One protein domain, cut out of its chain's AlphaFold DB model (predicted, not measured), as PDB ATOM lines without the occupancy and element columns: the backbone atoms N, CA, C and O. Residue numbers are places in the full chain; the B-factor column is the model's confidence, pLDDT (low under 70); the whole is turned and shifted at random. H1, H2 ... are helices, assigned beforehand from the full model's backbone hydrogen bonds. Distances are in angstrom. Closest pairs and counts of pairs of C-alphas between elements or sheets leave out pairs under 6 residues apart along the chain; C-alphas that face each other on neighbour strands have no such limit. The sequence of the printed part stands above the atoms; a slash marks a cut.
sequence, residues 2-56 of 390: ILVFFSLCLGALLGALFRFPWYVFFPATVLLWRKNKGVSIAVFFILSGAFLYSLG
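AT A GLANCE: This is residues 2 to 56 of the 390 residues of the protein "Competence protein" of Thermotoga sp. SG1 (UniProt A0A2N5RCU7). The long helix H4 is the middle of a slab, with H1 packed slantwise on one side and the short helices H2 and H3 following one another along the other. The 55 printed residues, all helix in class, have four named helices, in the order H1, H2, H3, H4, and no named strand. The whole is compact, with a radius of gyration of the C-alphas of 10.6 A, and spans 32 by 24 by 14 A, only just flat.

HOW THE PARTS SIT: H4, residues 37 to 55, is the hub. H1, residues 2 to 17, touches it at a steep tilt of 40 degrees, the same way; their closest C-alphas, of Gly 11 and Ile 46, are 3.9 A apart. H3, residues 27 to 33, touches residues 39 to 44 of H4 alone, closest at the C-alphas of Thr 29 and Ser 40, 5.0 A; the two form a hairpin, opposite ways at a shallow tilt of 25 degrees. H2, residues 22 to 25, touches residues 47 to 51 of H4 alone, closest at the C-alphas of Trp 22 and Phe 51, 5.2 A. H1 and H3 are apart. In H1, H3 and H4 every O i to N i+4 pair is within hydrogen-bond range; H2 is too short for one.

IN THESE COORDINATES: H4 measures 26.9 A, ending at C-alpha 55 (-23.740, -3.705, 35.345). H1 measures 22.8 A from C-alpha 2 (-35.481, 1.873, 55.626), H3 10.3 A and H2 6.0 A.

THE WHOLE: The farthest C-alphas, of Lys 35 and Gly 56, are 33.3 A apart. The printed part has no cut, its three links are tight, and no printed residue is under 70 in pLDDT.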
ATOM      1  N   ILE A   2     -34.285   1.590  56.452       88.25
ATOM      2  CA  ILE A   2     -35.481   1.873  55.626       88.25
ATOM      3  C   ILE A   2     -35.181   2.890  54.507       88.25
ATOM      4  O   ILE A   2     -35.493   2.635  53.350       88.25
ATOM      5  N   LEU A   3     -34.488   3.993  54.832       89.25
ATOM      6  CA  LEU A   3     -34.024   4.966  53.834       89.25
ATOM      7  C   LEU A   3     -33.137   4.316  52.759       89.25
ATOM      8  O   LEU A   3     -33.377   4.509  51.578       89.25
ATOM      9  N   VAL A   4     -32.159   3.505  53.174       92.56
ATOM     10  CA  VAL A   4     -31.238   2.781  52.279       92.56
ATOM     11  C   VAL A   4     -32.002   1.875  51.312       92.56
ATOM     12  O   VAL A   4     -31.752   1.922  50.114       92.56
ATOM     13  N   PHE A   5     -32.965   1.107  51.823       94.00
ATOM     14  CA  PHE A   5     -33.807   0.221  51.027       94.00
ATOM     15  C   PHE A   5     -34.576   0.987  49.946       94.00
ATOM     16  O   PHE A   5     -34.477   0.647  48.770       94.00
ATOM     17  N   PHE A   6     -35.291   2.057  50.315       92.81
ATOM     18  CA  PHE A   6     -36.043   2.852  49.340       92.81
ATOM     19  C   PHE A   6     -35.142   3.597  48.354       92.81
ATOM     20  O   PHE A   6     -35.482   3.681  47.177       92.81
ATOM     21  N   SER A   7     -33.982   4.081  48.801       94.12
ATOM     22  CA  SER A   7     -32.971   4.675  47.926       94.12
ATOM     23  C   SER A   7     -32.450   3.674  46.895       94.12
ATOM     24  O   SER A   7     -32.392   4.010  45.718       94.12
ATOM     25  N   LEU A   8     -32.147   2.437  47.299       96.00
ATOM     26  CA  LEU A   8     -31.744   1.365  46.383       96.00
ATOM     27  C   LEU A   8     -32.860   1.001  45.394       96.00
ATOM     28  O   LEU A   8     -32.579   0.856  44.206       96.00
ATOM     29  N   CYS A   9     -34.114   0.900  45.852       94.56
ATOM     30  CA  CYS A   9     -35.268   0.669  44.978       94.56
ATOM     31  C   CYS A   9     -35.406   1.778  43.924       94.56
ATOM     32  O   CYS A   9     -35.538   1.491  42.736       94.56
ATOM     33  N   LEU A  10     -35.353   3.044  44.349       94.12
ATOM     34  CA  LEU A  10     -35.435   4.190  43.443       94.12
ATOM     35  C   LEU A  10     -34.260   4.205  42.460       94.12
ATOM     36  O   LEU A  10     -34.459   4.430  41.273       94.12
ATOM     37  N   GLY A  11     -33.053   3.907  42.941       93.81
ATOM     38  CA  GLY A  11     -31.866   3.748  42.114       93.81
ATOM     39  C   GLY A  11     -32.039   2.691  41.030       93.81
ATOM     40  O   GLY A  11     -31.875   2.988  39.853       93.81
ATOM     41  N   ALA A  12     -32.423   1.469  41.401       93.00
ATOM     42  CA  ALA A  12     -32.637   0.382  40.446       93.00
ATOM     43  C   ALA A  12     -33.758   0.703  39.438       93.00
ATOM     44  O   ALA A  12     -33.636   0.368  38.261       93.00
ATOM     45  N   LEU A  13     -34.818   1.402  39.864       92.38
ATOM     46  CA  LEU A  13     -35.865   1.897  38.966       92.38
ATOM     47  C   LEU A  13     -35.312   2.916  37.958       92.38
ATOM     48  O   LEU A  13     -35.551   2.783  36.761       92.38
ATOM     49  N   LEU A  14     -34.551   3.910  38.424       92.38
ATOM     50  CA  LEU A  14     -33.924   4.911  37.559       92.38
ATOM     51  C   LEU A  14     -32.913   4.278  36.600       92.38
ATOM     52  O   LEU A  14     -32.904   4.628  35.425       92.38
ATOM     53  N   GLY A  15     -32.116   3.314  37.066       88.75
ATOM     54  CA  GLY A  15     -31.189   2.554  36.227       88.75
ATOM     55  C   GLY A  15     -31.892   1.745  35.134       88.75
ATOM     56  O   GLY A  15     -31.356   1.609  34.037       88.75
ATOM     57  N   ALA A  16     -33.109   1.261  35.399       87.31
ATOM     58  CA  ALA A  16     -33.939   0.603  34.392       87.31
ATOM     59  C   ALA A  16     -34.549   1.574  33.374       87.31
ATOM     60  O   ALA A  16     -34.742   1.200  32.219       87.31
ATOM     61  N   LEU A  17     -34.849   2.807  33.792       87.56
ATOM     62  CA  LEU A  17     -35.418   3.845  32.929       87.56
ATOM     63  C   LEU A  17     -34.357   4.533  32.062       87.56
ATOM     64  O   LEU A  17     -34.612   4.813  30.892       87.56
ATOM     65  N   PHE A  18     -33.172   4.792  32.616       85.44
ATOM     66  CA  PHE A  18     -32.111   5.544  31.954       85.44
ATOM     67  C   PHE A  18     -30.815   4.737  31.886       85.44
ATOM     68  O   PHE A  18     -30.176   4.430  32.899       85.44
ATOM     69  N   ARG A  19     -30.372   4.463  30.655       80.31
ATOM     70  CA  ARG A  19     -29.037   3.930  30.375       80.31
ATOM     71  C   ARG A  19     -28.030   5.079  30.426       80.31
ATOM     72  O   ARG A  19     -27.801   5.753  29.428       80.31
ATOM     73  N   PHE A  20     -27.472   5.322  31.606       80.69
ATOM     74  CA  PHE A  20     -26.526   6.407  31.866       80.69
ATOM     75  C   PHE A  20     -25.307   5.884  32.653       80.69
ATOM     76  O   PHE A  20     -25.468   4.955  33.449       80.69
ATOM     77  N   PRO A  21     -24.090   6.444  32.489       84.69
ATOM     78  CA  PRO A  21     -22.938   6.123  33.334       84.69
ATOM     79  C   PRO A  21     -23.114   6.689  34.756       84.69
ATOM     80  O   PRO A  21     -22.525   7.698  35.139       84.69
ATOM     81  N   TRP A  22     -23.943   6.025  35.567       87.12
ATOM     82  CA  TRP A  22     -24.335   6.465  36.914       87.12
ATOM     83  C   TRP A  22     -23.157   6.714  37.869       87.12
ATOM     84  O   TRP A  22     -23.278   7.515  38.797       87.12
ATOM     85  N   TYR A  23     -22.003   6.083  37.624       87.19
ATOM     86  CA  TYR A  23     -20.789   6.261  38.424       87.19
ATOM     87  C   TYR A  23     -20.256   7.709  38.419       87.19
ATOM     88  O   TYR A  23     -19.623   8.132  39.386       87.19
ATOM     89  N   VAL A  24     -20.563   8.500  37.384       90.06
ATOM     90  CA  VAL A  24     -20.097   9.894  37.242       90.06
ATOM     91  C   VAL A  24     -20.669  10.812  38.329       90.06
ATOM     92  O   VAL A  24     -20.053  11.814  38.683       90.06
ATOM     93  N   PHE A  25     -21.817  10.466  38.914       90.62
ATOM     94  CA  PHE A  25     -22.482  11.304  39.914       90.62
ATOM     95  C   PHE A  25     -22.058  11.026  41.361       90.62
ATOM     96  O   PHE A  25     -22.455  11.768  42.261       90.62
ATOM     97  N   PHE A  26     -21.233  10.006  41.630       91.38
ATOM     98  CA  PHE A  26     -20.793   9.702  43.001       91.38
ATOM     99  C   PHE A  26     -20.088  10.870  43.716       91.38
ATOM    100  O   PHE A  26     -20.357  11.045  44.907       91.38
ATOM    101  N   PRO A  27     -19.278  11.730  43.060       90.81
ATOM    102  CA  PRO A  27     -18.692  12.906  43.711       90.81
ATOM    103  C   PRO A  27     -19.724  13.857  44.345       90.81
ATOM    104  O   PRO A  27     -19.441  14.480  45.371       90.81
ATOM    105  N   ALA A  28     -20.953  13.919  43.814       85.12
ATOM    106  CA  ALA A  28     -22.028  14.735  44.384       85.12
ATOM    107  C   ALA A  28     -22.411  14.299  45.811       85.12
ATOM    108  O   ALA A  28     -22.838  15.122  46.624       85.12
ATOM    109  N   THR A  29     -22.209  13.024  46.157       87.12
ATOM    110  CA  THR A  29     -22.501  12.502  47.503       87.12
ATOM    111  C   THR A  29     -21.608  13.146  48.567       87.12
ATOM    112  O   THR A  29     -22.097  13.498  49.644       87.12
ATOM    113  N   VAL A  30     -20.333  13.394  48.246       86.50
ATOM    114  CA  VAL A  30     -19.345  14.017  49.142       86.50
ATOM    115  C   VAL A  30     -19.684  15.488  49.386       86.50
ATOM    116  O   VAL A  30     -19.642  15.955  50.525       86.50
ATOM    117  N   LEU A  31     -20.100  16.203  48.337       85.31
ATOM    118  CA  LEU A  31     -20.545  17.599  48.431       85.31
ATOM    119  C   LEU A  31     -21.764  17.743  49.357       85.31
ATOM    120  O   LEU A  31     -21.821  18.646  50.195       85.31
ATOM    121  N   LEU A  32     -22.720  16.820  49.250       85.25
ATOM    122  CA  LEU A  32     -23.930  16.817  50.073       85.25
ATOM    123  C   LEU A  32     -23.675  16.376  51.520       85.25
ATOM    124  O   LEU A  32     -24.438  16.766  52.403       85.25
ATOM    125  N   TRP A  33     -22.607  15.616  51.790       87.81
ATOM    126  CA  TRP A  33     -22.299  15.103  53.133       87.81
ATOM    127  C   TRP A  33     -22.128  16.221  54.163       87.81
ATOM    128  O   TRP A  33     -22.623  16.114  55.286       87.81
ATOM    129  N   ARG A  34     -21.474  17.320  53.760       82.12
ATOM    130  CA  ARG A  34     -21.246  18.490  54.621       82.12
ATOM    131  C   ARG A  34     -22.534  19.257  54.938       82.12
ATOM    132  O   ARG A  34     -22.622  19.845  56.006       82.12
ATOM    133  N   LYS A  35     -23.527  19.237  54.038       83.19
ATOM    134  CA  LYS A  35     -24.805  19.954  54.209       83.19
ATOM    135  C   LYS A  35     -25.861  19.112  54.925       83.19
ATOM    136  O   LYS A  35     -26.524  19.596  55.833       83.19
ATOM    137  N   ASN A  36     -26.046  17.857  54.511       87.38
ATOM    138  CA  ASN A  36     -27.043  16.964  55.093       87.38
ATOM    139  C   ASN A  36     -26.647  15.491  54.900       87.38
ATOM    140  O   ASN A  36     -26.809  14.917  53.819       87.38
ATOM    141  N   LYS A  37     -26.187  14.855  55.986       86.56
ATOM    142  CA  LYS A  37     -25.766  13.443  55.992       86.56
ATOM    143  C   LYS A  37     -26.866  12.492  55.511       86.56
ATOM    144  O   LYS A  37     -26.575  11.551  54.783       86.56
ATOM    145  N   GLY A  38     -28.126  12.736  55.881       84.75
ATOM    146  CA  GLY A  38     -29.248  11.880  55.483       84.75
ATOM    147  C   GLY A  38     -29.499  11.911  53.975       84.75
ATOM    148  O   GLY A  38     -29.660  10.863  53.356       84.75
ATOM    149  N   VAL A  39     -29.461  13.107  53.381       87.44
ATOM    150  CA  VAL A  39     -29.597  13.286  51.927       87.44
ATOM    151  C   VAL A  39     -28.403  12.681  51.195       87.44
ATOM    152  O   VAL A  39     -28.596  11.964  50.221       87.44
ATOM    153  N   SER A  40     -27.181  12.900  51.687       89.44
ATOM    154  CA  SER A  40     -25.974  12.304  51.103       89.44
ATOM    155  C   SER A  40     -26.039  10.771  51.073       89.44
ATOM    156  O   SER A  40     -25.815  10.173  50.021       89.44
ATOM    157  N   ILE A  41     -26.451  10.137  52.180       89.81
ATOM    158  CA  ILE A  41     -26.670   8.682  52.251       89.81
ATOM    159  C   ILE A  41     -27.726   8.242  51.232       89.81
ATOM    160  O   ILE A  41     -27.517   7.268  50.511       89.81
ATOM    161  N   ALA A  42     -28.854   8.951  51.150       91.88
ATOM    162  CA  ALA A  42     -29.916   8.611  50.210       91.88
ATOM    163  C   ALA A  42     -29.435   8.680  48.753       91.88
ATOM    164  O   ALA A  42     -29.649   7.737  47.994       91.88
ATOM    165  N   VAL A  43     -28.743   9.761  48.375       92.50
ATOM    166  CA  VAL A  43     -28.188   9.942  47.025       92.50
ATOM    167  C   VAL A  43     -27.157   8.858  46.713       92.50
ATOM    168  O   VAL A  43     -27.224   8.259  45.644       92.50
ATOM    169  N   PHE A  44     -26.264   8.531  47.649       94.81
ATOM    170  CA  PHE A  44     -25.280   7.460  47.473       94.81
ATOM    171  C   PHE A  44     -25.932   6.114  47.142       94.81
ATOM    172  O   PHE A  44     -25.518   5.433  46.202       94.81
ATOM    173  N   PHE A  45     -26.984   5.733  47.871       95.69
ATOM    174  CA  PHE A  45     -27.675   4.467  47.624       95.69
ATOM    175  C   PHE A  45     -28.564   4.492  46.374       95.69
ATOM    176  O   PHE A  45     -28.698   3.457  45.727       95.69
ATOM    177  N   ILE A  46     -29.104   5.651  45.979       95.38
ATOM    178  CA  ILE A  46     -29.778   5.815  44.678       95.38
ATOM    179  C   ILE A  46     -28.784   5.564  43.542       95.38
ATOM    180  O   ILE A  46     -29.034   4.731  42.673       95.38
ATOM    181  N   LEU A  47     -27.628   6.228  43.576       94.69
ATOM    182  CA  LEU A  47     -26.586   6.040  42.568       94.69
ATOM    183  C   LEU A  47     -26.067   4.602  42.551       94.69
ATOM    184  O   LEU A  47     -25.886   4.032  41.479       94.69
ATOM    185  N   SER A  48     -25.903   3.987  43.725       94.38
ATOM    186  CA  SER A  48     -25.504   2.582  43.840       94.38
ATOM    187  C   SER A  48     -26.529   1.645  43.203       94.38
ATOM    188  O   SER A  48     -26.150   0.796  42.407       94.38
ATOM    189  N   GLY A  49     -27.825   1.808  43.492       92.62
ATOM    190  CA  GLY A  49     -28.874   0.979  42.890       92.62
ATOM    191  C   GLY A  49     -28.924   1.110  41.365       92.62
ATOM    192  O   GLY A  49     -29.034   0.107  40.661       92.62
ATOM    193  N   ALA A  50     -28.776   2.333  40.852       93.44
ATOM    194  CA  ALA A  50     -28.784   2.598  39.417       93.44
ATOM    195  C   ALA A  50     -27.539   2.036  38.709       93.44
ATOM    196  O   ALA A  50     -27.644   1.384  37.669       93.44
ATOM    197  N   PHE A  51     -26.363   2.218  39.315       92.06
ATOM    198  CA  PHE A  51     -25.108   1.649  38.837       92.06
ATOM    199  C   PHE A  51     -25.150   0.117  38.822       92.06
ATOM    200  O   PHE A  51     -24.855  -0.489  37.795       92.06
ATOM    201  N   LEU A  52     -25.584  -0.514  39.916       90.75
ATOM    202  CA  LEU A  52     -25.705  -1.970  39.999       90.75
ATOM    203  C   LEU A  52     -26.645  -2.527  38.926       90.75
ATOM    204  O   LEU A  52     -26.335  -3.552  38.324       90.75
ATOM    205  N   TYR A  53     -27.758  -1.840  38.645       88.88
ATOM    206  CA  TYR A  53     -28.642  -2.224  37.544       88.88
ATOM    207  C   TYR A  53     -27.916  -2.161  36.192       88.88
ATOM    208  O   TYR A  53     -27.986  -3.099  35.402       88.88
ATOM    209  N   SER A  54     -27.136  -1.106  35.938       86.25
ATOM    210  CA  SER A  54     -26.397  -0.967  34.674       86.25
ATOM    211  C   SER A  54     -25.354  -2.070  34.428       86.25
ATOM    212  O   SER A  54     -25.114  -2.429  33.276       86.25
ATOM    213  N   LEU A  55     -24.787  -2.679  35.480       84.31
ATOM    214  CA  LEU A  55     -23.740  -3.705  35.345       84.31
ATOM    215  C   LEU A  55     -24.202  -4.987  34.645       84.31
ATOM    216  O   LEU A  55     -23.390  -5.679  34.040       84.31
ATOM    217  N   GLY A  56     -25.486  -5.333  34.736       77.62
ATOM    218  CA  GLY A  56     -25.992  -6.567  34.136       77.62
ATOM    219  C   GLY A  56     -26.662  -6.367  32.775       77.62
ATOM    220  O   GLY A  56     -27.292  -7.312  32.290       77.62
TER     221      GLY A  56